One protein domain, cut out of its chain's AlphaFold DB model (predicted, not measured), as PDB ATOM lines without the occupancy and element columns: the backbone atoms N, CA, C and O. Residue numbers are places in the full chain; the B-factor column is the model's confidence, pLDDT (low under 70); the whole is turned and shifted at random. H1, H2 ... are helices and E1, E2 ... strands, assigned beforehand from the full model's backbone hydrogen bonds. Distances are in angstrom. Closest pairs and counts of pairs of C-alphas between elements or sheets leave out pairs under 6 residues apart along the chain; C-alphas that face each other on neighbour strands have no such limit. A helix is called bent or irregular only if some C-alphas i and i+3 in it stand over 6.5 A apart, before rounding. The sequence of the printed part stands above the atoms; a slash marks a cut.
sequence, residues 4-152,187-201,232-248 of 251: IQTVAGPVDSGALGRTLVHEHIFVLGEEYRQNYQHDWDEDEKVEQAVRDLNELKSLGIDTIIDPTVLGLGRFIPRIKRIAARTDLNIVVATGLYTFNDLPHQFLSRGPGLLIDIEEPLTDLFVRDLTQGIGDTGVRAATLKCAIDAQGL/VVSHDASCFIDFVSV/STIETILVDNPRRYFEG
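AT A GLANCE: This is residues 4 to 152, 187 to 201 and 232 to 248 of the 251 residues of a protein of Actinomadura bangladeshensis (UniProt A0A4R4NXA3). A long bent strand, E5, runs through the middle, with E4 beside its first part and E6 beside its second in a small staggered sheet; H4 covers E5, and the hairpin of E1 and E2 packs on E5 with E1. H2 covers a second small sheet, E3 and E7, and touches H3, while H1 and H5 lie at opposite ends. The printed part has 181 residues with five named helices and seven named strands, in the order E1 E2 E3 H1 H2 E4 H3 E5 H4 E6 E7 H5, class mixed. The largest sheet, order E4 E5 E6, is parallel. The whole is compact, with a radius of gyration of the C-alphas of 17.1 A, and spans 54 by 43 by 33 A.

IN THESE COORDINATES: E1, residues 4 to 6, begins at C-alpha 4 (-0.946, -6.079, 90.181). E2 is residues 9 to 12, E3 24 to 27 and H1 30 to 36. H2, residues 42 to 58, is 24.3 A long. E4 is residues 63 to 66 and H3 76 to 83. E5, residues 89 to 98, is 26.9 A long and bends by 65 degrees at residue 95, C-alpha (-10.556, 2.940, 78.759). H4, residues 120 to 130, is 15.6 A long, and E6, residues 142 to 147, 16.8 A. E7 is residues 193 to 196. H5, residues 232 to 247, is 19.8 A long, has a kink of 37 degrees near residue 239 and ends at C-alpha 247 (-7.936, -7.747, 95.765).

HOW THE PARTS SIT: E4 and E5 are parallel, with N 66 and O 91 2.8 A apart, within hydrogen-bond range. E5 and E6 are parallel, with N 94 and O 142 at 2.9 A. E4, H3, E5 and E5, H4, E6 are strand-helix-strand units, two parallel neighbour strands with a helix between, each with a right-handed crossover. H4 lies over E5 at a height over the sheet of 9.5 A. E1 and E2 form an antiparallel hairpin, with N 4 and O 11 at 2.8 A; the closest C-alphas of E1 and E5 are Thr 6 and Val 91, 4.5 A. E3 and E7 are parallel, with N 27 and O 195 at 3.0 A. H2 touches H3 with residues 46 to 50 alone, at a steep tilt of 46 degrees, the same way; the closest C-alphas are Val 50 and Ile 82, 5.8 A. H5 only grazes the sheet E4 E5 E6, with residues 238 to 246. H1 touches no helix. Every O i to N i+4 pair is within range in H1, H2, H3 and H4, and 10 of 12 in H5.

THE WHOLE: The two C-alphas farthest apart are Leu 114 and Ser 232, 55.4 A. Residues 153 to 186 and 202 to 231 are not printed; the gaps are 25.4 A and 37.4 A between C-alphas. Long links are E2 to E3, E5 to H4 and H4 to E6. Mean pLDDT of the printed part is 84.7; 31 residues are under 70, among them 98 to 102 and 143 to 152.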
ATOM      1  N   ILE A   4      -0.521  -7.347  90.775       92.88
ATOM      2  CA  ILE A   4      -0.946  -6.079  90.181       92.88
ATOM      3  C   ILE A   4       0.021  -5.694  89.074       92.88
ATOM      4  O   ILE A   4       1.232  -5.641  89.274       92.88
ATOM      5  N   GLN A   5      -0.510  -5.423  87.883       93.25
ATOM      6  CA  GLN A   5       0.313  -5.038  86.741       93.25
ATOM      7  C   GLN A   5       0.779  -3.587  86.885       93.25
ATOM      8  O   GLN A   5      -0.040  -2.671  86.949       93.25
ATOM      9  N   THR A   6       2.096  -3.384  86.894       97.06
ATOM     10  CA  THR A   6       2.723  -2.062  86.792       97.06
ATOM     11  C   THR A   6       3.501  -1.954  85.482       97.06
ATOM     12  O   THR A   6       3.759  -2.951  84.801       97.06
ATOM     13  N   VAL A   7       3.927  -0.742  85.131       96.50
ATOM     14  CA  VAL A   7       4.761  -0.484  83.948       96.50
ATOM     15  C   VAL A   7       6.104  -1.225  84.008       96.50
ATOM     16  O   VAL A   7       6.602  -1.657  82.967       96.50
ATOM     17  N   ALA A   8       6.671  -1.395  85.206       95.94
ATOM     18  CA  ALA A   8       7.945  -2.086  85.423       95.94
ATOM     19  C   ALA A   8       7.797  -3.614  85.570       95.94
ATOM     20  O   ALA A   8       8.799  -4.325  85.628       95.94
ATOM     21  N   GLY A   9       6.564  -4.129  85.598       94.44
ATOM     22  CA  GLY A   9       6.259  -5.544  85.805       94.44
ATOM     23  C   GLY A   9       5.213  -5.769  86.901       94.44
ATOM     24  O   GLY A   9       4.764  -4.818  87.543       94.44
ATOM     25  N   PRO A  10       4.768  -7.017  87.105       94.69
ATOM     26  CA  PRO A  10       3.835  -7.334  88.177       94.69
ATOM     27  C   PRO A  10       4.465  -7.113  89.560       94.69
ATOM     28  O   PRO A  10       5.627  -7.456  89.776       94.69
ATOM     29  N   VAL A  11       3.675  -6.591  90.497       95.94
ATOM     30  CA  VAL A  11       4.010  -6.501  91.926       95.94
ATOM     31  C   VAL A  11       2.899  -7.129  92.759       95.94
ATOM     32  O   VAL A  11       1.736  -7.112  92.361       95.94
ATOM     33  N   ASP A  12       3.238  -7.675  93.922       94.75
ATOM     34  CA  ASP A  12       2.241  -8.206  94.855       94.75
ATOM     35  C   ASP A  12       1.339  -7.079  95.396       94.75
ATOM     36  O   ASP A  12       1.808  -5.969  95.655       94.75
ATOM     37  N   SER A  13       0.050  -7.350  95.614       92.19
ATOM     38  CA  SER A  13      -0.902  -6.378  96.172       92.19
ATOM     39  C   SER A  13      -0.485  -5.823  97.542       92.19
ATOM     40  O   SER A  13      -0.813  -4.683  97.869       92.19
ATOM     41  N   GLY A  14       0.270  -6.582  98.343       91.94
ATOM     42  CA  GLY A  14       0.876  -6.123  99.594       91.94
ATOM     43  C   GLY A  14       2.099  -5.217  99.410       91.94
ATOM     44  O   GLY A  14       2.488  -4.541 100.358       91.94
ATOM     45  N   ALA A  15       2.681  -5.165  98.210       94.31
ATOM     46  CA  ALA A  15       3.820  -4.314  97.863       94.31
ATOM     47  C   ALA A  15       3.413  -2.962  97.246       94.31
ATOM     48  O   ALA A  15       4.285  -2.175  96.878       94.31
ATOM     49  N   LEU A  16       2.109  -2.666  97.142       94.50
ATOM     50  CA  LEU A  16       1.630  -1.369  96.652       94.50
ATOM     51  C   LEU A  16       2.002  -0.210  97.589       94.50
ATOM     52  O   LEU A  16       2.217   0.902  97.115       94.50
ATOM     53  N   GLY A  17       2.084  -0.449  98.901       96.38
ATOM     54  CA  GLY A  17       2.369   0.603  99.879       96.38
ATOM     55  C   GLY A  17       1.398   1.786  99.773       96.38
ATOM     56  O   GLY A  17       0.227   1.626  99.410       96.38
ATOM     57  N   ARG A  18       1.880   2.993 100.083       97.50
ATOM     58  CA  ARG A  18       1.063   4.215 100.034       97.50
ATOM     59  C   ARG A  18       0.749   4.581  98.590       97.50
ATOM     60  O   ARG A  18       1.645   4.895  97.810       97.50
ATOM     61  N   THR A  19      -0.531   4.544  98.244       97.44
ATOM     62  CA  THR A  19      -1.013   4.588  96.866       97.44
ATOM     63  C   THR A  19      -1.915   5.793  96.624       97.44
ATOM     64  O   THR A  19      -2.917   5.987  97.313       97.44
ATOM     65  N   LEU A  20      -1.597   6.569  95.587       95.50
ATOM     66  CA  LEU A  20      -2.484   7.589  95.027       95.50
ATOM     67  C   LEU A  20      -3.222   6.996  93.822       95.50
ATOM     68  O   LEU A  20      -2.614   6.617  92.821       95.50
ATOM     69  N   VAL A  21      -4.541   6.857  93.938       92.38
ATOM     70  CA  VAL A  21      -5.357   6.054  93.008       92.38
ATOM     71  C   VAL A  21      -5.778   6.781  91.727       92.38
ATOM     72  O   VAL A  21      -6.408   6.176  90.860       92.38
ATOM     73  N   HIS A  22      -5.487   8.075  91.609       92.19
ATOM     74  CA  HIS A  22      -5.777   8.870  90.418       92.19
ATOM     75  C   HIS A  22      -4.804  10.051  90.337       92.19
ATOM     76  O   HIS A  22      -5.004  11.097  90.953       92.19
ATOM     77  N   GLU A  23      -3.772   9.888  89.518       93.12
ATOM     78  CA  GLU A  23      -2.799  10.915  89.134       93.12
ATOM     79  C   GLU A  23      -2.565  10.839  87.624       93.12
ATOM     80  O   GLU A  23      -2.816   9.800  87.048       93.12
ATOM     81  N   HIS A  24      -2.069  11.865  86.946       95.06
ATOM     82  CA  HIS A  24      -1.795  11.798  85.505       95.06
ATOM     83  C   HIS A  24      -0.337  12.140  85.221       95.06
ATOM     84  O   HIS A  24       0.091  13.232  85.544       95.06
ATOM     85  N   ILE A  25       0.462  11.313  84.545       96.50
ATOM     86  CA  ILE A  25       1.849  11.743  84.270       96.50
ATOM     87  C   ILE A  25       1.856  12.785  83.132       96.50
ATOM     88  O   ILE A  25       2.423  13.870  83.279       96.50
ATOM     89  N   PHE A  26       1.167  12.491  82.028       95.88
ATOM     90  CA  PHE A  26       1.017  13.386  80.877       95.88
ATOM     91  C   PHE A  26      -0.435  13.432  80.418       95.88
ATOM     92  O   PHE A  26      -1.011  12.384  80.147       95.88
ATOM     93  N   VAL A  27      -0.977  14.634  80.230       91.44
ATOM     94  CA  VAL A  27      -2.255  14.853  79.540       91.44
ATOM     95  C   VAL A  27      -2.012  15.781  78.358       91.44
ATOM     96  O   VAL A  27      -1.579  16.916  78.557       91.44
ATOM     97  N   LEU A  28      -2.230  15.296  77.133       92.38
ATOM     98  CA  LEU A  28      -2.024  16.102  75.927       92.38
ATOM     99  C   LEU A  28      -2.778  15.600  74.687       92.38
ATOM    100  O   LEU A  28      -3.127  14.427  74.574       92.38
ATOM    101  N   GLY A  29      -2.985  16.476  73.710       89.25
ATOM    102  CA  GLY A  29      -3.395  16.132  72.352       89.25
ATOM    103  C   GLY A  29      -2.179  15.841  71.477       89.25
ATOM    104  O   GLY A  29      -1.436  16.750  71.127       89.25
ATOM    105  N   GLU A  30      -1.975  14.585  71.074       89.31
ATOM    106  CA  GLU A  30      -0.758  14.184  70.346       89.31
ATOM    107  C   GLU A  30      -0.616  14.869  68.975       89.31
ATOM    108  O   GLU A  30       0.475  15.300  68.607       89.31
ATOM    109  N   GLU A  31      -1.718  15.034  68.238       87.06
ATOM    110  CA  GLU A  31      -1.720  15.794  66.982       87.06
ATOM    111  C   GLU A  31      -1.375  17.270  67.222       87.06
ATOM    112  O   GLU A  31      -0.584  17.851  66.476       87.06
ATOM    113  N   TYR A  32      -1.917  17.862  68.292       85.44
ATOM    114  CA  TYR A  32      -1.634  19.246  68.652       85.44
ATOM    115  C   TYR A  32      -0.161  19.432  69.035       85.44
ATOM    116  O   TYR A  32       0.512  20.321  68.512       85.44
ATOM    117  N   ARG A  33       0.366  18.531  69.872       92.50
ATOM    118  CA  ARG A  33       1.771  18.489  70.284       92.50
ATOM    119  C   ARG A  33       2.709  18.451  69.082       92.50
ATOM    120  O   ARG A  33       3.612  19.274  68.989       92.50
ATOM    121  N   GLN A  34       2.491  17.520  68.152       88.81
ATOM    122  CA  GLN A  34       3.383  17.342  67.002       88.81
ATOM    123  C   GLN A  34       3.395  18.541  66.048       88.81
ATOM    124  O   GLN A  34       4.433  18.831  65.458       88.81
ATOM    125  N   ASN A  35       2.261  19.225  65.883       89.19
ATOM    126  CA  ASN A  35       2.126  20.272  64.870       89.19
ATOM    127  C   ASN A  35       2.312  21.691  65.413       89.19
ATOM    128  O   ASN A  35       2.712  22.566  64.649       89.19
ATOM    129  N   TYR A  36       2.021  21.930  66.695       89.00
ATOM    130  CA  TYR A  36       1.892  23.289  67.235       89.00
ATOM    131  C   TYR A  36       2.688  23.543  68.521       89.00
ATOM    132  O   TYR A  36       2.890  24.703  68.874       89.00
ATOM    133  N   GLN A  37       3.189  22.507  69.203       87.25
ATOM    134  CA  GLN A  37       4.076  22.671  70.362       87.25
ATOM    135  C   GLN A  37       5.539  22.580  69.929       87.25
ATOM    136  O   GLN A  37       6.234  21.597  70.178       87.25
ATOM    137  N   HIS A  38       6.002  23.614  69.225       88.00
ATOM    138  CA  HIS A  38       7.356  23.663  68.662       88.00
ATOM    139  C   HIS A  38       8.473  23.686  69.719       88.00
ATOM    140  O   HIS A  38       9.622  23.409  69.395       88.00
ATOM    141  N   ASP A  39       8.139  24.017  70.964       87.94
ATOM    142  CA  ASP A  39       9.011  24.014  72.139       87.94
ATOM    143  C   ASP A  39       8.995  22.675  72.903       87.94
ATOM    144  O   ASP A  39       9.567  22.565  73.988       87.94
ATOM    145  N   TRP A  40       8.338  21.639  72.368       92.31
ATOM    146  CA  TRP A  40       8.337  20.312  72.974       92.31
ATOM    147  C   TRP A  40       9.694  19.617  72.821       92.31
ATOM    148  O   TRP A  40      10.041  19.141  71.739       92.31
ATOM    149  N   ASP A  41      10.394  19.445  73.939       95.12
ATOM    150  CA  ASP A  41      11.517  18.517  74.057       95.12
ATOM    151  C   ASP A  41      11.106  17.275  74.866       95.12
ATOM    152  O   ASP A  41      10.791  17.347  76.054       95.12
ATOM    153  N   GLU A  42      11.083  16.110  74.216       94.31
ATOM    154  CA  GLU A  42      10.654  14.851  74.837       94.31
ATOM    155  C   GLU A  42      11.548  14.439  76.017       94.31
ATOM    156  O   GLU A  42      11.049  13.907  77.012       94.31
ATOM    157  N   ASP A  43      12.854  14.682  75.923       96.75
ATOM    158  CA  ASP A  43      13.812  14.274  76.942       96.75
ATOM    159  C   ASP A  43      13.718  15.192  78.159       96.75
ATOM    160  O   ASP A  43      13.618  14.698  79.281       96.75
ATOM    161  N   GLU A  44      13.618  16.506  77.962       96.25
ATOM    162  CA  GLU A  44      13.395  17.457  79.055       96.25
ATOM    163  C   GLU A  44      12.085  17.183  79.804       96.25
ATOM    164  O   GLU A  44      12.045  17.254  81.039       96.25
ATOM    165  N   LYS A  45      11.010  16.825  79.088       95.44
ATOM    166  CA  LYS A  45       9.723  16.473  79.710       95.44
ATOM    167  C   LYS A  45       9.809  15.170  80.503       95.44
ATOM    168  O   LYS A  45       9.260  15.099  81.604       95.44
ATOM    169  N   VAL A  46      10.513  14.161  79.988       97.81
ATOM    170  CA  VAL A  46      10.797  12.922  80.731       97.81
ATOM    171  C   VAL A  46      11.626  13.221  81.981       97.81
ATOM    172  O   VAL A  46      11.277  12.744  83.058       97.81
ATOM    173  N   GLU A  47      12.675  14.040  81.876       97.75
ATOM    174  CA  GLU A  47      13.496  14.448  83.021       97.75
ATOM    175  C   GLU A  47      12.674  15.178  84.087       97.75
ATOM    176  O   GLU A  47      12.837  14.924  85.281       97.75
ATOM    177  N   GLN A  48      11.769  16.069  83.676       96.19
ATOM    178  CA  GLN A  48      10.876  16.759  84.605       96.19
ATOM    179  C   GLN A  48       9.942  15.781  85.322       96.19
ATOM    180  O   GLN A  48       9.858  15.823  86.547       96.19
ATOM    181  N   ALA A  49       9.304  14.865  84.589       97.44
ATOM    182  CA  ALA A  49       8.432  13.861  85.192       97.44
ATOM    183  C   ALA A  49       9.195  12.959  86.179       97.44
ATOM    184  O   ALA A  49       8.707  12.697  87.273       97.44
ATOM    185  N   VAL A  50      10.421  12.541  85.844       98.31
ATOM    186  CA  VAL A  50      11.278  11.763  86.756       98.31
ATOM    187  C   VAL A  50      11.580  12.545  88.037       98.31
ATOM    188  O   VAL A  50      11.503  11.972  89.123       98.31
ATOM    189  N   ARG A  51      11.891  13.846  87.945       97.81
ATOM    190  CA  ARG A  51      12.102  14.692  89.134       97.81
ATOM    191  C   ARG A  51      10.853  14.763  90.010       97.81
ATOM    192  O   ARG A  51      10.960  14.517  91.208       97.81
ATOM    193  N   ASP A  52       9.697  15.047  89.418       96.44
ATOM    194  CA  ASP A  52       8.435  15.200  90.152       96.44
ATOM    195  C   ASP A  52       8.012  13.891  90.840       96.44
ATOM    196  O   ASP A  52       7.602  13.893  92.001       96.44
ATOM    197  N   LEU A  53       8.155  12.753  90.154       97.75
ATOM    198  CA  LEU A  53       7.805  11.444  90.711       97.75
ATOM    199  C   LEU A  53       8.795  10.975  91.786       97.75
ATOM    200  O   LEU A  53       8.383  10.356  92.765       97.75
ATOM    201  N   ASN A  54      10.083  11.306  91.663       97.88
ATOM    202  CA  ASN A  54      11.058  11.025  92.719       97.88
ATOM    203  C   ASN A  54      10.863  11.929  93.945       97.88
ATOM    204  O   ASN A  54      11.046  11.467  95.071       97.88
ATOM    205  N   GLU A  55      10.430  13.182  93.759       96.94
ATOM    206  CA  GLU A  55       9.971  14.022  94.871       96.94
ATOM    207  C   GLU A  55       8.774  13.359  95.569       96.94
ATOM    208  O   GLU A  55       8.797  13.179  96.787       96.94
ATOM    209  N   LEU A  56       7.772  12.908  94.810       94.94
ATOM    210  CA  LEU A  56       6.611  12.203  95.352       94.94
ATOM    211  C   LEU A  56       7.000  10.931  96.127       94.94
ATOM    212  O   LEU A  56       6.512  10.713  97.239       94.94
ATOM    213  N   LYS A  57       7.938  10.136  95.595       97.38
ATOM    214  CA  LYS A  57       8.499   8.968  96.288       97.38
ATOM    215  C   LYS A  57       9.192   9.356  97.596       97.38
ATOM    216  O   LYS A  57       8.992   8.696  98.613       97.38
ATOM    217  N   SER A  58       9.949  10.456  97.607       97.19
ATOM    218  CA  SER A  58      10.622  10.965  98.814       97.19
ATOM    219  C   SER A  58       9.650  11.426  99.908       97.19
ATOM    220  O   SER A  58       9.999  11.425 101.087       97.19
ATOM    221  N   LEU A  59       8.410  11.757  99.532       96.25
ATOM    222  CA  LEU A  59       7.312  12.076 100.448       96.25
ATOM    223  C   LEU A  59       6.587  10.825 100.978       96.25
ATOM    224  O   LEU A  59       5.560  10.951 101.648       96.25
ATOM    225  N   GLY A  60       7.110   9.629 100.694       95.81
ATOM    226  CA  GLY A  60       6.594   8.364 101.206       95.81
ATOM    227  C   GLY A  60       5.389   7.827 100.438       95.81
ATOM    228  O   GLY A  60       4.583   7.118 101.026       95.81
ATOM    229  N   ILE A  61       5.209   8.191  99.166       98.00
ATOM    230  CA  ILE A  61       4.251   7.517  98.277       98.00
ATOM    231  C   ILE A  61       4.987   6.410  97.529       98.00
ATOM    232  O   ILE A  61       6.078   6.626  97.012       98.00
ATOM    233  N   ASP A  62       4.391   5.228  97.458       98.00
ATOM    234  CA  ASP A  62       4.995   4.047  96.849       98.00
ATOM    235  C   ASP A  62       4.418   3.730  95.475       98.00
ATOM    236  O   ASP A  62       5.147   3.240  94.614       98.00
ATOM    237  N   THR A  63       3.139   4.046  95.257       98.44
ATOM    238  CA  THR A  63       2.427   3.729  94.019       98.44
ATOM    239  C   THR A  63       1.557   4.892  93.554       98.44
ATOM    240  O   THR A  63       0.903   5.563  94.355       98.44
ATOM    241  N   ILE A  64       1.484   5.087  92.238       98.06
ATOM    242  CA  ILE A  64       0.445   5.899  91.595       98.06
ATOM    243  C   ILE A  64      -0.328   5.062  90.575       98.06
ATOM    244  O   ILE A  64       0.226   4.161  89.940       98.06
ATOM    245  N   ILE A  65      -1.604   5.391  90.390       96.94
ATOM    246  CA  ILE A  65      -2.399   4.928  89.253       96.94
ATOM    247  C   ILE A  65      -2.540   6.094  88.276       96.94
ATOM    248  O   ILE A  65      -3.091   7.129  88.647       96.94
ATOM    249  N   ASP A  66      -2.071   5.896  87.042       97.19
ATOM    250  CA  ASP A  66      -2.221   6.812  85.913       97.19
ATOM    251  C   ASP A  66      -3.430   6.420  85.040       97.19
ATOM    252  O   ASP A  66      -3.325   5.482  84.234       97.19
ATOM    253  N   PRO A  67      -4.595   7.097  85.170       93.19
ATOM    254  CA  PRO A  67      -5.771   6.831  84.372       93.19
ATOM    255  C   PRO A  67      -5.795   7.647  83.073       93.19
ATOM    256  O   PRO A  67      -6.867   7.859  82.500       93.19
ATOM    257  N   THR A  68      -4.642   8.114  82.583       92.88
ATOM    258  CA  THR A  68      -4.519   8.663  81.227       92.88
ATOM    259  C   THR A  68      -4.800   7.553  80.221       92.88
ATOM    260  O   THR A  68      -4.030   6.605  80.095       92.88
ATOM    261  N   VAL A  69      -5.907   7.671  79.491       87.31
ATOM    262  CA  VAL A  69      -6.398   6.672  78.529       87.31
ATOM    263  C   VAL A  69      -6.548   7.271  77.129       87.31
ATOM    264  O   VAL A  69      -6.081   8.383  76.859       87.31
ATOM    265  N   LEU A  70      -7.162   6.531  76.201       81.19
ATOM    266  CA  LEU A  70      -7.490   7.068  74.883       81.19
ATOM    267  C   LEU A  70      -8.351   8.333  75.038       81.19
ATOM    268  O   LEU A  70      -9.294   8.347  75.826       81.19
ATOM    269  N   GLY A  71      -7.991   9.393  74.313       82.81
ATOM    270  CA  GLY A  71      -8.582  10.732  74.456       82.81
ATOM    271  C   GLY A  71      -7.753  11.714  75.295       82.81
ATOM    272  O   GLY A  71      -7.943  12.914  75.147       82.81
ATOM    273  N   LEU A  72      -6.792  11.238  76.101       87.69
ATOM    274  CA  LEU A  72      -5.941  12.085  76.963       87.69
ATOM    275  C   LEU A  72      -4.452  12.105  76.564       87.69
ATOM    276  O   LEU A  72      -3.625  12.631  77.302       87.69
ATOM    277  N   GLY A  73      -4.084  11.505  75.428       91.69
ATOM    278  CA  GLY A  73      -2.686  11.480  74.966       91.69
ATOM    279  C   GLY A  73      -1.816  10.381  75.571       91.69
ATOM    280  O   GLY A  73      -0.593  10.521  75.616       91.69
ATOM    281  N   ARG A  74      -2.419   9.276  76.036       94.00
ATOM    282  CA  ARG A  74      -1.686   8.120  76.581       94.00
ATOM    283  C   ARG A  74      -0.597   7.644  75.608       94.00
ATOM    284  O   ARG A  74      -0.906   7.148  74.526       94.00
ATOM    285  N   PHE A  75       0.665   7.688  76.043       96.56
ATOM    286  CA  PHE A  75       1.811   7.177  75.284       96.56
ATOM    287  C   PHE A  75       2.760   6.354  76.172       96.56
ATOM    288  O   PHE A  75       3.662   6.873  76.827       96.56
ATOM    289  N   ILE A  76       2.553   5.034  76.193       97.31
ATOM    290  CA  ILE A  76       3.246   4.105  77.100       97.31
ATOM    291  C   ILE A  76       4.776   4.041  76.922       97.31
ATOM    292  O   ILE A  76       5.455   3.915  77.940       97.31
ATOM    293  N   PRO A  77       5.375   4.168  75.718       97.31
ATOM    294  CA  PRO A  77       6.836   4.195  75.593       97.31
ATOM    295  C   PRO A  77       7.503   5.280  76.451       97.31
ATOM    296  O   PRO A  77       8.512   5.004  77.100       97.31
ATOM    297  N   ARG A  78       6.902   6.474  76.542       97.25
ATOM    298  CA  ARG A  78       7.354   7.550  77.442       97.25
ATOM    299  C   ARG A  78       7.262   7.128  78.904       97.25
ATOM    300  O   ARG A  78       8.223   7.285  79.651       97.25
ATOM    301  N   ILE A  79       6.143   6.521  79.299       98.00
ATOM    302  CA  ILE A  79       5.946   6.057  80.677       98.00
ATOM    303  C   ILE A  79       6.948   4.953  81.046       98.00
ATOM    304  O   ILE A  79       7.473   4.970  82.152       98.00
ATOM    305  N   LYS A  80       7.318   4.053  80.121       97.94
ATOM    306  CA  LYS A  80       8.380   3.051  80.360       97.94
ATOM    307  C   LYS A  80       9.741   3.698  80.628       97.94
ATOM    308  O   LYS A  80      10.447   3.250  81.528       97.94
ATOM    309  N   ARG A  81      10.102   4.755  79.885       98.19
ATOM    310  CA  ARG A  81      11.351   5.509  80.119       98.19
ATOM    311  C   ARG A  81      11.389   6.124  81.520       98.19
ATOM    312  O   ARG A  81      12.447   6.144  82.138       98.19
ATOM    313  N   ILE A  82      10.246   6.609  82.004       98.38
ATOM    314  CA  ILE A  82      10.102   7.224  83.330       98.38
ATOM    315  C   ILE A  82      10.114   6.161  84.429       98.38
ATOM    316  O   ILE A  82      10.885   6.284  85.376       98.38
ATOM    317  N   ALA A  83       9.326   5.093  84.276       97.88
ATOM    318  CA  ALA A  83       9.239   3.985  85.229       97.88
ATOM    319  C   ALA A  83      10.599   3.312  85.473       97.88
ATOM    320  O   ALA A  83      10.885   2.880  86.578       97.88
ATOM    321  N   ALA A  84      11.475   3.274  84.465       97.75
ATOM    322  CA  ALA A  84      12.835   2.754  84.608       97.75
ATOM    323  C   ALA A  84      13.768   3.638  85.468       97.75
ATOM    324  O   ALA A  84      14.927   3.280  85.674       97.75
ATOM    325  N   ARG A  85      13.312   4.818  85.910       98.25
ATOM    326  CA  ARG A  85      14.125   5.861  86.561       98.25
ATOM    327  C   ARG A  85      13.521   6.387  87.866       98.25
ATOM    328  O   ARG A  85      13.960   7.421  88.375       98.25
ATOM    329  N   THR A  86      12.521   5.694  88.395       97.44
ATOM    330  CA  THR A  86      11.901   5.985  89.687       97.44
ATOM    331  C   THR A  86      11.578   4.681  90.406       97.44
ATOM    332  O   THR A  86      11.234   3.694  89.763       97.44
ATOM    333  N   ASP A  87      11.657   4.688  91.735       96.69
ATOM    334  CA  ASP A  87      11.262   3.551  92.583       96.69
ATOM    335  C   ASP A  87       9.749   3.544  92.884       96.69
ATOM    336  O   ASP A  87       9.271   2.820  93.762       96.69
ATOM    337  N   LEU A  88       8.990   4.414  92.217       97.44
ATOM    338  CA  LEU A  88       7.540   4.477  92.303       97.44
ATOM    339  C   LEU A  88       6.924   3.380  91.422       97.44
ATOM    340  O   LEU A  88       7.221   3.291  90.228       97.44
ATOM    341  N   ASN A  89       6.008   2.588  91.972       98.25
ATOM    342  CA  ASN A  89       5.181   1.714  91.150       98.25
ATOM    343  C   ASN A  89       4.210   2.578  90.337       98.25
ATOM    344  O   ASN A  89       3.481   3.406  90.886       98.25
ATOM    345  N   ILE A  90       4.165   2.366  89.023       98.38
ATOM    346  CA  ILE A  90       3.239   3.071  88.133       98.38
ATOM    347  C   ILE A  90       2.258   2.049  87.577       98.38
ATOM    348  O   ILE A  90       2.626   1.196  86.768       98.38
ATOM    349  N   VAL A  91       1.007   2.132  88.011       97.25
ATOM    350  CA  VAL A  91      -0.104   1.342  87.478       97.25
ATOM    351  C   VAL A  91      -0.797   2.166  86.399       97.25
ATOM    352  O   VAL A  91      -1.085   3.335  86.620       97.25
ATOM    353  N   VAL A  92      -1.079   1.585  85.233       95.06
ATOM    354  CA  VAL A  92      -1.733   2.301  84.121       95.06
ATOM    355  C   VAL A  92      -3.141   1.779  83.863       95.06
ATOM    356  O   VAL A  92      -3.441   0.606  84.114       95.06
ATOM    357  N   ALA A  93      -4.004   2.645  83.336       84.44
ATOM    358  CA  ALA A  93      -5.365   2.286  82.958       84.44
ATOM    359  C   ALA A  93      -5.528   2.014  81.455       84.44
ATOM    360  O   ALA A  93      -4.757   2.473  80.604       84.44
ATOM    361  N   THR A  94      -6.612   1.315  81.131       77.62
ATOM    362  CA  THR A  94      -7.259   1.352  79.818       77.62
ATOM    363  C   THR A  94      -8.654   1.951  79.934       77.62
ATOM    364  O   THR A  94      -9.151   2.184  81.035       77.62
ATOM    365  N   GLY A  95      -9.270   2.268  78.807       71.44
ATOM    366  CA  GLY A  95     -10.556   2.940  78.759       71.44
ATOM    367  C   GLY A  95     -10.562   4.112  77.794       71.44
ATOM    368  O   GLY A  95      -9.723   4.213  76.891       71.44
ATOM    369  N   LEU A  96     -11.527   4.999  77.996       67.69
ATOM    370  CA  LEU A  96     -11.791   6.119  77.110       67.69
ATOM    371  C   LEU A  96     -12.209   7.353  77.911       67.69
ATOM    372  O   LEU A  96     -13.046   7.278  78.812       67.69
ATOM    373  N   TYR A  97     -11.634   8.489  77.539       75.38
ATOM    374  CA  TYR A  97     -12.072   9.807  77.966       75.38
ATOM    375  C   TYR A  97     -12.662  10.538  76.760       75.38
ATOM    376  O   TYR A  97     -12.010  10.633  75.718       75.38
ATOM    377  N   THR A  98     -13.873  11.074  76.898       62.72
ATOM    378  CA  THR A  98     -14.440  11.974  75.890       62.72
ATOM    379  C   THR A  98     -15.324  13.055  76.503       62.72
ATOM    380  O   THR A  98     -15.965  12.842  77.531       62.72
ATOM    381  N   PHE A  99     -15.372  14.217  75.851       60.69
ATOM    382  CA  PHE A  99     -16.221  15.331  76.257       60.69
ATOM    383  C   PHE A  99     -17.686  15.164  75.808       60.69
ATOM    384  O   PHE A  99     -18.611  15.494  76.541       60.69
ATOM    385  N   ASN A 100     -17.938  14.619  74.616       58.06
ATOM    386  CA  ASN A 100     -19.307  14.569  74.083       58.06
ATOM    387  C   ASN A 100     -19.623  13.235  73.409       58.06
ATOM    388  O   ASN A 100     -20.507  12.511  73.854       58.06
ATOM    389  N   ASP A 101     -18.854  12.890  72.379       60.34
ATOM    390  CA  ASP A 101     -19.087  11.717  71.538       60.34
ATOM    391  C   ASP A 101     -17.860  10.807  71.507       60.34
ATOM    392  O   ASP A 101     -16.769  11.200  71.911       60.34
ATOM    393  N   LEU A 102     -18.001   9.582  71.005       60.81
ATOM    394  CA  LEU A 102     -16.843   8.712  70.789       60.81
ATOM    395  C   LEU A 102     -15.759   9.424  69.951       60.81
ATOM    396  O   LEU A 102     -16.094  10.239  69.086       60.81
ATOM    397  N   PRO A 103     -14.464   9.100  70.144       70.38
ATOM    398  CA  PRO A 103     -13.426   9.555  69.231       70.38
ATOM    399  C   PRO A 103     -13.822   9.282  67.784       70.38
ATOM    400  O   PRO A 103     -14.441   8.257  67.486       70.38
ATOM    401  N   HIS A 104     -13.431  10.184  66.883       73.25
ATOM    402  CA  HIS A 104     -13.844  10.159  65.480       73.25
ATOM    403  C   HIS A 104     -13.670   8.779  64.812       73.25
ATOM    404  O   HIS A 104     -14.482   8.373  63.983       73.25
ATOM    405  N   GLN A 105     -12.648   8.022  65.222       77.25
ATOM    406  CA  GLN A 105     -12.332   6.674  64.741       77.25
ATOM    407  C   GLN A 105     -13.460   5.648  64.966       77.25
ATOM    408  O   GLN A 105     -13.534   4.665  64.227       77.25
ATOM    409  N   PHE A 106     -14.337   5.871  65.950       73.44
ATOM    410  CA  PHE A 106     -15.415   4.952  66.331       73.44
ATOM    411  C   PHE A 106     -16.815   5.455  65.949       73.44
ATOM    412  O   PHE A 106     -17.770   4.694  66.026       73.44
ATOM    413  N   LEU A 107     -16.963   6.695  65.465       76.06
ATOM    414  CA  LEU A 107     -18.282   7.275  65.152       76.06
ATOM    415  C   LEU A 107     -19.067   6.506  64.080       76.06
ATOM    416  O   LEU A 107     -20.291   6.565  64.040       76.06
ATOM    417  N   SER A 108     -18.370   5.818  63.174       74.19
ATOM    418  CA  SER A 108     -18.985   5.092  62.054       74.19
ATOM    419  C   SER A 108     -18.874   3.570  62.169       74.19
ATOM    420  O   SER A 108     -19.269   2.885  61.229       74.19
ATOM    421  N   ARG A 109     -18.298   3.029  63.253       82.38
ATOM    422  CA  ARG A 109     -17.977   1.594  63.370       82.38
ATOM    423  C   ARG A 109     -18.360   1.061  64.747       82.38
ATOM    424  O   ARG A 109     -17.815   1.521  65.742       82.38
ATOM    425  N   GLY A 110     -19.257   0.086  64.777       68.50
ATOM    426  CA  GLY A 110     -19.808  -0.488  66.003       68.50
ATOM    427  C   GLY A 110     -21.231  -1.006  65.776       68.50
ATOM    428  O   GLY A 110     -21.751  -0.860  64.663       68.50
ATOM    429  N   PRO A 111     -21.867  -1.595  66.801       56.41
ATOM    430  CA  PRO A 111     -23.148  -2.274  66.638       56.41
ATOM    431  C   PRO A 111     -24.236  -1.325  66.119       56.41
ATOM    432  O   PRO A 111     -24.577  -0.339  66.773       56.41
ATOM    433  N   GLY A 112     -24.784  -1.614  64.936       69.94
ATOM    434  CA  GLY A 112     -25.834  -0.803  64.313       69.94
ATOM    435  C   GLY A 112     -25.374   0.536  63.716       69.94
ATOM    436  O   GLY A 112     -26.218   1.384  63.421       69.94
ATOM    437  N   LEU A 113     -24.063   0.745  63.533       74.81
ATOM    438  CA  LEU A 113     -23.500   1.919  62.852       74.81
ATOM    439  C   LEU A 113     -23.275   1.662  61.350       74.81
ATOM    440  O   LEU A 113     -23.575   0.592  60.829       74.81
ATOM    441  N   LEU A 114     -22.748   2.666  60.633       77.62
ATOM    442  CA  LEU A 114     -22.497   2.599  59.183       77.62
ATOM    443  C   LEU A 114     -21.673   1.364  58.782       77.62
ATOM    444  O   LEU A 114     -21.953   0.731  57.765       77.62
ATOM    445  N   ILE A 115     -20.653   1.041  59.573       80.94
ATOM    446  CA  ILE A 115     -19.925  -0.221  59.506       80.94
ATOM    447  C   ILE A 115     -20.367  -1.056  60.706       80.94
ATOM    448  O   ILE A 115     -19.882  -0.850  61.820       80.94
ATOM    449  N   ASP A 116     -21.294  -1.974  60.454       81.62
ATOM    450  CA  ASP A 116     -21.895  -2.824  61.478       81.62
ATOM    451  C   ASP A 116     -20.941  -3.962  61.865       81.62
ATOM    452  O   ASP A 116     -20.683  -4.885  61.086       81.62
ATOM    453  N   ILE A 117     -20.354  -3.837  63.054       79.19
ATOM    454  CA  ILE A 117     -19.402  -4.778  63.656       79.19
ATOM    455  C   ILE A 117     -19.668  -4.870  65.163       79.19
ATOM    456  O   ILE A 117     -20.334  -4.004  65.730       79.19
ATOM    457  N   GLU A 118     -19.115  -5.887  65.827       67.56
ATOM    458  CA  GLU A 118     -19.099  -5.945  67.295       67.56
ATOM    459  C   GLU A 118     -18.339  -4.753  67.906       67.56
ATOM    460  O   GLU A 118     -17.526  -4.120  67.233       67.56
ATOM    461  N   GLU A 119     -18.634  -4.431  69.172       75.44
ATOM    462  CA  GLU A 119     -18.140  -3.235  69.872       75.44
ATOM    463  C   GLU A 119     -16.598  -3.185  69.938       75.44
ATOM    464  O   GLU A 119     -15.995  -3.868  70.777       75.44
ATOM    465  N   PRO A 120     -15.938  -2.340  69.119       67.50
ATOM    466  CA  PRO A 120     -14.479  -2.334  69.023       67.50
ATOM    467  C   PRO A 120     -13.784  -1.852  70.306       67.50
ATOM    468  O   PRO A 120     -12.623  -2.196  70.540       67.50
ATOM    469  N   LEU A 121     -14.456  -1.059  71.151       62.09
ATOM    470  CA  LEU A 121     -13.873  -0.570  72.404       62.09
ATOM    471  C   LEU A 121     -13.713  -1.686  73.436       62.09
ATOM    472  O   LEU A 121     -12.725  -1.697  74.169       62.09
ATOM    473  N   THR A 122     -14.646  -2.644  73.478       63.34
ATOM    474  CA  THR A 122     -14.567  -3.771  74.422       63.34
ATOM    475  C   THR A 122     -13.337  -4.623  74.134       63.34
ATOM    476  O   THR A 122     -12.559  -4.897  75.050       63.34
ATOM    477  N   ASP A 123     -13.095  -4.949  72.864       69.88
ATOM    478  CA  ASP A 123     -11.915  -5.711  72.452       69.88
ATOM    479  C   ASP A 123     -10.609  -4.981  72.780       69.88
ATOM    480  O   ASP A 123      -9.660  -5.591  73.283       69.88
ATOM    481  N   LEU A 124     -10.560  -3.663  72.551       71.94
ATOM    482  CA  LEU A 124      -9.397  -2.839  72.877       71.94
ATOM    483  C   LEU A 124      -9.097  -2.875  74.381       71.94
ATOM    484  O   LEU A 124      -7.957  -3.123  74.781       71.94
ATOM    485  N   PHE A 125     -10.114  -2.676  75.221       63.25
ATOM    486  CA  PHE A 125      -9.947  -2.668  76.673       63.25
ATOM    487  C   PHE A 125      -9.536  -4.044  77.205       63.25
ATOM    488  O   PHE A 125      -8.625  -4.146  78.027       63.25
ATOM    489  N   VAL A 126     -10.151  -5.121  76.706       67.00
ATOM    490  CA  VAL A 126      -9.790  -6.492  77.094       67.00
ATOM    491  C   VAL A 126      -8.360  -6.823  76.664       67.00
ATOM    492  O   VAL A 126      -7.611  -7.412  77.450       67.00
ATOM    493  N   ARG A 127      -7.932  -6.420  75.461       78.88
ATOM    494  CA  ARG A 127      -6.547  -6.612  75.004       78.88
ATOM    495  C   ARG A 127      -5.552  -5.869  75.893       78.88
ATOM    496  O   ARG A 127      -4.574  -6.479  76.321       78.88
ATOM    497  N   ASP A 128      -5.809  -4.604  76.219       76.25
ATOM    498  CA  ASP A 128      -4.941  -3.810  77.098       76.25
ATOM    499  C   ASP A 128      -4.780  -4.457  78.489       76.25
ATOM    500  O   ASP A 128      -3.683  -4.448  79.051       76.25
ATOM    501  N   LEU A 129      -5.855  -5.040  79.035       65.06
ATOM    502  CA  LEU A 129      -5.859  -5.716  80.341       65.06
ATOM    503  C   LEU A 129      -5.161  -7.084  80.308       65.06
ATOM    504  O   LEU A 129      -4.494  -7.469  81.267       65.06
ATOM    505  N   THR A 130      -5.322  -7.849  79.224       70.50
ATOM    506  CA  THR A 130      -4.900  -9.261  79.186       70.50
ATOM    507  C   THR A 130      -3.573  -9.498  78.469       70.50
ATOM    508  O   THR A 130      -2.819 -10.383  78.879       70.50
ATOM    509  N   GLN A 131      -3.257  -8.697  77.449       81.81
ATOM    510  CA  GLN A 131      -2.109  -8.881  76.549       81.81
ATOM    511  C   GLN A 131      -1.133  -7.699  76.595       81.81
ATOM    512  O   GLN A 131       0.077  -7.910  76.589       81.81
ATOM    513  N   GLY A 132      -1.649  -6.470  76.679       77.38
ATOM    514  CA  GLY A 132      -0.862  -5.245  76.794       77.38
ATOM    515  C   GLY A 132      -1.290  -4.140  75.826       77.38
ATOM    516  O   GLY A 132      -1.973  -4.384  74.834       77.38
ATOM    517  N   ILE A 133      -0.869  -2.912  76.138       87.94
ATOM    518  CA  ILE A 133      -1.210  -1.690  75.405       87.94
ATOM    519  C   ILE A 133      -0.295  -1.541  74.183       87.94
ATOM    520  O   ILE A 133       0.926  -1.398  74.325       87.94
ATOM    521  N   GLY A 134      -0.881  -1.539  72.983       89.56
ATOM    522  CA  GLY A 134      -0.130  -1.528  71.720       89.56
ATOM    523  C   GLY A 134       0.831  -2.719  71.625       89.56
ATOM    524  O   GLY A 134       0.460  -3.840  71.967       89.56
ATOM    525  N   ASP A 135       2.079  -2.461  71.226       90.19
ATOM    526  CA  ASP A 135       3.156  -3.469  71.171       90.19
ATOM    527  C   ASP A 135       4.121  -3.368  72.366       90.19
ATOM    528  O   ASP A 135       5.250  -3.857  72.339       90.19
ATOM    529  N   THR A 136       3.708  -2.690  73.440       92.06
ATOM    530  CA  THR A 136       4.620  -2.354  74.543       92.06
ATOM    531  C   THR A 136       4.813  -3.477  75.559       92.06
ATOM    532  O   THR A 136       5.742  -3.401  76.366       92.06
ATOM    533  N   GLY A 137       3.932  -4.481  75.568       88.50
ATOM    534  CA  GLY A 137       3.894  -5.543  76.581       88.50
ATOM    535  C   GLY A 137       3.477  -5.084  77.987       88.50
ATOM    536  O   GLY A 137       3.474  -5.896  78.906       88.50
ATOM    537  N   VAL A 138       3.133  -3.803  78.183       88.81
ATOM    538  CA  VAL A 138       2.633  -3.273  79.464       88.81
ATOM    539  C   VAL A 138       1.126  -3.471  79.534       88.81
ATOM    540  O   VAL A 138       0.416  -3.017  78.636       88.81
ATOM    541  N   ARG A 139       0.633  -4.108  80.598       88.62
ATOM    542  CA  ARG A 139      -0.801  -4.347  80.812       88.62
ATOM    543  C   ARG A 139      -1.427  -3.269  81.685       88.62
ATOM    544  O   ARG A 139      -0.821  -2.833  82.662       88.62
ATOM    545  N   ALA A 140      -2.647  -2.873  81.336       66.00
ATOM    546  CA  ALA A 140      -3.476  -2.059  82.213       66.00
ATOM    547  C   ALA A 140      -3.946  -2.882  83.422       66.00
ATOM    548  O   ALA A 140      -4.124  -4.096  83.315       66.00
ATOM    549  N   ALA A 141      -4.192  -2.218  84.552       71.44
ATOM    550  CA  ALA A 141      -4.795  -2.848  85.732       71.44
ATOM    551  C   ALA A 141      -6.133  -2.214  86.140       71.44
ATOM    552  O   ALA A 141      -6.820  -2.741  87.012       71.44
ATOM    553  N   THR A 142      -6.513  -1.088  85.528       71.19
ATOM    554  CA  THR A 142      -7.758  -0.373  85.830       71.19
ATOM    555  C   THR A 142      -8.474   0.078  84.558       71.19
ATOM    556  O   THR A 142      -7.865   0.218  83.494       71.19
ATOM    557  N   LEU A 143      -9.788   0.290  84.676       47.66
ATOM    558  CA  LEU A 143     -10.637   0.859  83.632       47.66
ATOM    559  C   LEU A 143     -11.042   2.285  84.006       47.66
ATOM    560  O   LEU A 143     -11.605   2.507  85.079       47.66
ATOM    561  N   LYS A 144     -10.805   3.242  83.108       62.84
ATOM    562  CA  LYS A 144     -11.269   4.627  83.240       62.84
ATOM    563  C   LYS A 144     -12.325   4.930  82.183       62.84
ATOM    564  O   LYS A 144     -12.079   4.813  80.989       62.84
ATOM    565  N   CYS A 145     -13.483   5.386  82.638       37.28
ATOM    566  CA  CYS A 145     -14.482   6.033  81.802       37.28
ATOM    567  C   CYS A 145     -14.767   7.409  82.402       37.28
ATOM    568  O   CYS A 145     -14.961   7.531  83.615       37.28
ATOM    569  N   ALA A 146     -14.741   8.443  81.570       54.47
ATOM    570  CA  ALA A 146     -15.123   9.792  81.952       54.47
ATOM    571  C   ALA A 146     -15.855  10.457  80.786       54.47
ATOM    572  O   ALA A 146     -15.433  10.343  79.635       54.47
ATOM    573  N   ILE A 147     -16.958  11.118  81.126       46.38
ATOM    574  CA  ILE A 147     -17.848  11.833  80.213       46.38
ATOM    575  C   ILE A 147     -17.977  13.246  80.780       46.38
ATOM    576  O   ILE A 147     -18.302  13.384  81.962       46.38
ATOM    577  N   ASP A 148     -17.700  14.277  79.981       53.62
ATOM    578  CA  ASP A 148     -17.673  15.662  80.469       53.62
ATOM    579  C   ASP A 148     -18.184  16.678  79.434       53.62
ATOM    580  O   ASP A 148     -17.518  16.979  78.457       53.62
ATOM    581  N   ALA A 149     -19.360  17.263  79.657       49.28
ATOM    582  CA  ALA A 149     -20.114  17.915  78.588       49.28
ATOM    583  C   ALA A 149     -19.560  19.261  78.071       49.28
ATOM    584  O   ALA A 149     -19.988  19.671  76.992       49.28
ATOM    585  N   GLN A 150     -18.705  20.006  78.798       51.97
ATOM    586  CA  GLN A 150     -18.393  21.398  78.394       51.97
ATOM    587  C   GLN A 150     -16.962  21.931  78.622       51.97
ATOM    588  O   GLN A 150     -16.723  23.110  78.352       51.97
ATOM    589  N   GLY A 151     -15.986  21.130  79.057       52.38
ATOM    590  CA  GLY A 151     -14.617  21.630  79.276       52.38
ATOM    591  C   GLY A 151     -14.546  22.798  80.280       52.38
ATOM    592  O   GLY A 151     -15.427  22.956  81.127       52.38
ATOM    593  N   LEU A 152     -13.512  23.651  80.201       48.34
ATOM    594  CA  LEU A 152     -13.283  24.763  81.145       48.34
ATOM    595  C   LEU A 152     -14.223  25.967  80.911       48.34
ATOM    596  O   LEU A 152     -13.790  27.087  80.648       48.34
ATOM    597  N   VAL A 187     -10.738   6.762  99.495       86.62
ATOM    598  CA  VAL A 187      -9.433   6.942  98.849       86.62
ATOM    599  C   VAL A 187      -9.238   8.422  98.552       86.62
ATOM    600  O   VAL A 187     -10.212   9.159  98.381       86.62
ATOM    601  N   VAL A 188      -7.987   8.873  98.515       84.62
ATOM    602  CA  VAL A 188      -7.646  10.264  98.198       84.62
ATOM    603  C   VAL A 188      -6.563  10.308  97.127       84.62
ATOM    604  O   VAL A 188      -5.667   9.471  97.106       84.62
ATOM    605  N   SER A 189      -6.672  11.288  96.237       86.56
ATOM    606  CA  SER A 189      -5.702  11.582  95.182       86.56
ATOM    607  C   SER A 189      -5.824  13.048  94.775       86.56
ATOM    608  O   SER A 189      -6.803  13.711  95.144       86.56
ATOM    609  N   HIS A 190      -4.830  13.572  94.064       82.75
ATOM    610  CA  HIS A 190      -4.804  14.976  93.660       82.75
ATOM    611  C   HIS A 190      -5.527  15.220  92.343       82.75
ATOM    612  O   HIS A 190      -6.060  16.316  92.175       82.75
ATOM    613  N   ASP A 191      -5.518  14.230  91.441       82.50
ATOM    614  CA  ASP A 191      -5.819  14.439  90.021       82.50
ATOM    615  C   ASP A 191      -4.864  15.486  89.410       82.50
ATOM    616  O   ASP A 191      -5.273  16.428  88.729       82.50
ATOM    617  N   ALA A 192      -3.575  15.402  89.767       79.25
ATOM    618  CA  ALA A 192      -2.533  16.314  89.294       79.25
ATOM    619  C   ALA A 192      -1.794  15.731  88.088       79.25
ATOM    620  O   ALA A 192      -1.898  14.539  87.805       79.25
ATOM    621  N   SER A 193      -1.028  16.577  87.386       80.12
ATOM    622  CA  SER A 193      -0.140  16.108  86.325       80.12
ATOM    623  C   SER A 193       1.246  16.734  86.302       80.12
ATOM    624  O   SER A 193       1.420  17.884  86.705       80.12
ATOM    625  N   CYS A 194       2.246  15.983  85.810       78.56
ATOM    626  CA  CYS A 194       3.574  16.553  85.529       78.56
ATOM    627  C   CYS A 194       3.445  17.571  84.386       78.56
ATOM    628  O   CYS A 194       3.949  18.701  84.448       78.56
ATOM    629  N   PHE A 195       2.712  17.176  83.343       81.94
ATOM    630  CA  PHE A 195       2.472  17.995  82.169       81.94
ATOM    631  C   PHE A 195       1.014  17.941  81.710       81.94
ATOM    632  O   PHE A 195       0.417  16.867  81.621       81.94
ATOM    633  N   ILE A 196       0.508  19.119  81.347       80.31
ATOM    634  CA  ILE A 196      -0.797  19.328  80.735       80.31
ATOM    635  C   ILE A 196      -0.662  20.414  79.666       80.31
ATOM    636  O   ILE A 196      -0.007  21.427  79.915       80.31
ATOM    637  N   ASP A 197      -1.210  20.194  78.473       76.31
ATOM    638  CA  ASP A 197      -1.003  21.078  77.313       76.31
ATOM    639  C   ASP A 197      -2.010  22.225  77.191       76.31
ATOM    640  O   ASP A 197      -1.748  23.189  76.475       76.31
ATOM    641  N   PHE A 198      -3.130  22.156  77.907       69.56
ATOM    642  CA  PHE A 198      -4.166  23.191  77.907       69.56
ATOM    643  C   PHE A 198      -4.066  24.169  79.093       69.56
ATOM    644  O   PHE A 198      -4.997  24.934  79.342       69.56
ATOM    645  N   VAL A 199      -2.948  24.144  79.831       70.00
ATOM    646  CA  VAL A 199      -2.627  25.104  80.901       70.00
ATOM    647  C   VAL A 199      -1.150  25.482  80.809       70.00
ATOM    648  O   VAL A 199      -0.276  24.648  81.065       70.00
ATOM    649  N   SER A 200      -0.853  26.745  80.500       69.69
ATOM    650  CA  SER A 200       0.529  27.245  80.511       69.69
ATOM    651  C   SER A 200       1.115  27.310  81.926       69.69
ATOM    652  O   SER A 200       0.400  27.315  82.933       69.69
ATOM    653  N   VAL A 201       2.446  27.383  82.026       69.12
ATOM    654  CA  VAL A 201       3.146  27.489  83.319       69.12
ATOM    655  C   VAL A 201       2.722  28.757  84.067       69.12
ATOM    656  O   VAL A 201       2.521  28.721  85.281       69.12
ATOM    657  N   SER A 232      -3.184   5.036 111.852       96.06
ATOM    658  CA  SER A 232      -3.829   3.806 111.374       96.06
ATOM    659  C   SER A 232      -4.974   4.074 110.395       96.06
ATOM    660  O   SER A 232      -5.165   3.313 109.458       96.06
ATOM    661  N   THR A 233      -5.724   5.166 110.573       93.19
ATOM    662  CA  THR A 233      -6.783   5.550 109.631       93.19
ATOM    663  C   THR A 233      -6.190   6.094 108.332       93.19
ATOM    664  O   THR A 233      -6.721   5.824 107.257       93.19
ATOM    665  N   ILE A 234      -5.096   6.859 108.414       94.81
ATOM    666  CA  ILE A 234      -4.351   7.321 107.235       94.81
ATOM    667  C   ILE A 234      -3.820   6.115 106.444       94.81
ATOM    668  O   ILE A 234      -3.980   6.083 105.225       94.81
ATOM    669  N   GLU A 235      -3.265   5.115 107.131       95.62
ATOM    670  CA  GLU A 235      -2.813   3.851 106.542       95.62
ATOM    671  C   GLU A 235      -3.968   3.119 105.851       95.62
ATOM    672  O   GLU A 235      -3.854   2.735 104.691       95.62
ATOM    673  N   THR A 236      -5.136   3.032 106.493       93.69
ATOM    674  CA  THR A 236      -6.322   2.452 105.856       93.69
ATOM    675  C   THR A 236      -6.704   3.173 104.566       93.69
ATOM    676  O   THR A 236      -7.020   2.527 103.570       93.69
ATOM    677  N   ILE A 237      -6.651   4.505 104.551       91.12
ATOM    678  CA  ILE A 237      -7.035   5.318 103.389       91.12
ATOM    679  C   ILE A 237      -6.032   5.192 102.235       91.12
ATOM    680  O   ILE A 237      -6.446   5.164 101.074       91.12
ATOM    681  N   LEU A 238      -4.731   5.145 102.532       94.44
ATOM    682  CA  LEU A 238      -3.664   5.212 101.526       94.44
ATOM    683  C   LEU A 238      -3.054   3.856 101.170       94.44
ATOM    684  O   LEU A 238      -2.397   3.765 100.140       94.44
ATOM    685  N   VAL A 239      -3.253   2.817 101.980       95.12
ATOM    686  CA  VAL A 239      -2.654   1.488 101.785       95.12
ATOM    687  C   VAL A 239      -3.739   0.423 101.703       95.12
ATOM    688  O   VAL A 239      -3.907  -0.205 100.656       95.12
ATOM    689  N   ASP A 240      -4.535   0.258 102.764       94.38
ATOM    690  CA  ASP A 240      -5.491  -0.856 102.832       94.38
ATOM    691  C   ASP A 240      -6.616  -0.724 101.799       94.38
ATOM    692  O   ASP A 240      -6.982  -1.709 101.158       94.38
ATOM    693  N   ASN A 241      -7.177   0.478 101.621       91.94
ATOM    694  CA  ASN A 241      -8.272   0.722 100.680       91.94
ATOM    695  C   ASN A 241      -7.827   0.520  99.218       91.94
ATOM    696  O   ASN A 241      -8.493  -0.247  98.514       91.94
ATOM    697  N   PRO A 242      -6.713   1.121  98.737       91.06
ATOM    698  CA  PRO A 242      -6.196   0.839  97.398       91.06
ATOM    699  C   PRO A 242      -5.871  -0.641  97.182       91.06
ATOM    700  O   PRO A 242      -6.214  -1.201  96.142       91.06
ATOM    701  N   ARG A 243      -5.285  -1.313  98.178       92.50
ATOM    702  CA  ARG A 243      -5.034  -2.757  98.118       92.50
ATOM    703  C   ARG A 243      -6.330  -3.560  97.982       92.50
ATOM    704  O   ARG A 243      -6.437  -4.392  97.081       92.50
ATOM    705  N   ARG A 244      -7.329  -3.300  98.835       89.19
ATOM    706  CA  ARG A 244      -8.634  -3.985  98.802       89.19
ATOM    707  C   ARG A 244      -9.348  -3.810  97.469       89.19
ATOM    708  O   ARG A 244      -9.954  -4.767  96.991       89.19
ATOM    709  N   TYR A 245      -9.236  -2.628  96.857       85.06
ATOM    710  CA  TYR A 245      -9.780  -2.368  95.524       85.06
ATOM    711  C   TYR A 245      -9.269  -3.387  94.498       85.06
ATOM    712  O   TYR A 245     -10.067  -3.975  93.769       85.06
ATOM    713  N   PHE A 246      -7.963  -3.660  94.491       84.88
ATOM    714  CA  PHE A 246      -7.377  -4.629  93.570       84.88
ATOM    715  C   PHE A 246      -7.574  -6.094  93.982       84.88
ATOM    716  O   PHE A 246      -7.633  -6.972  93.124       84.88
ATOM    717  N   GLU A 247      -7.684  -6.385  95.279       87.31
ATOM    718  CA  GLU A 247      -7.936  -7.747  95.765       87.31
ATOM    719  C   GLU A 247      -9.407  -8.180  95.604       87.31
ATOM    720  O   GLU A 247      -9.718  -9.360  95.759       87.31
ATOM    721  N   GLY A 248     -10.317  -7.254  95.279       74.25
ATOM    722  CA  GLY A 248     -11.742  -7.545  95.090       74.25
ATOM    723  C   GLY A 248     -12.480  -7.893  96.388       74.25
ATOM    724  O   GLY A 248     -13.581  -8.446  96.348       74.25
TER     725      GLY A 248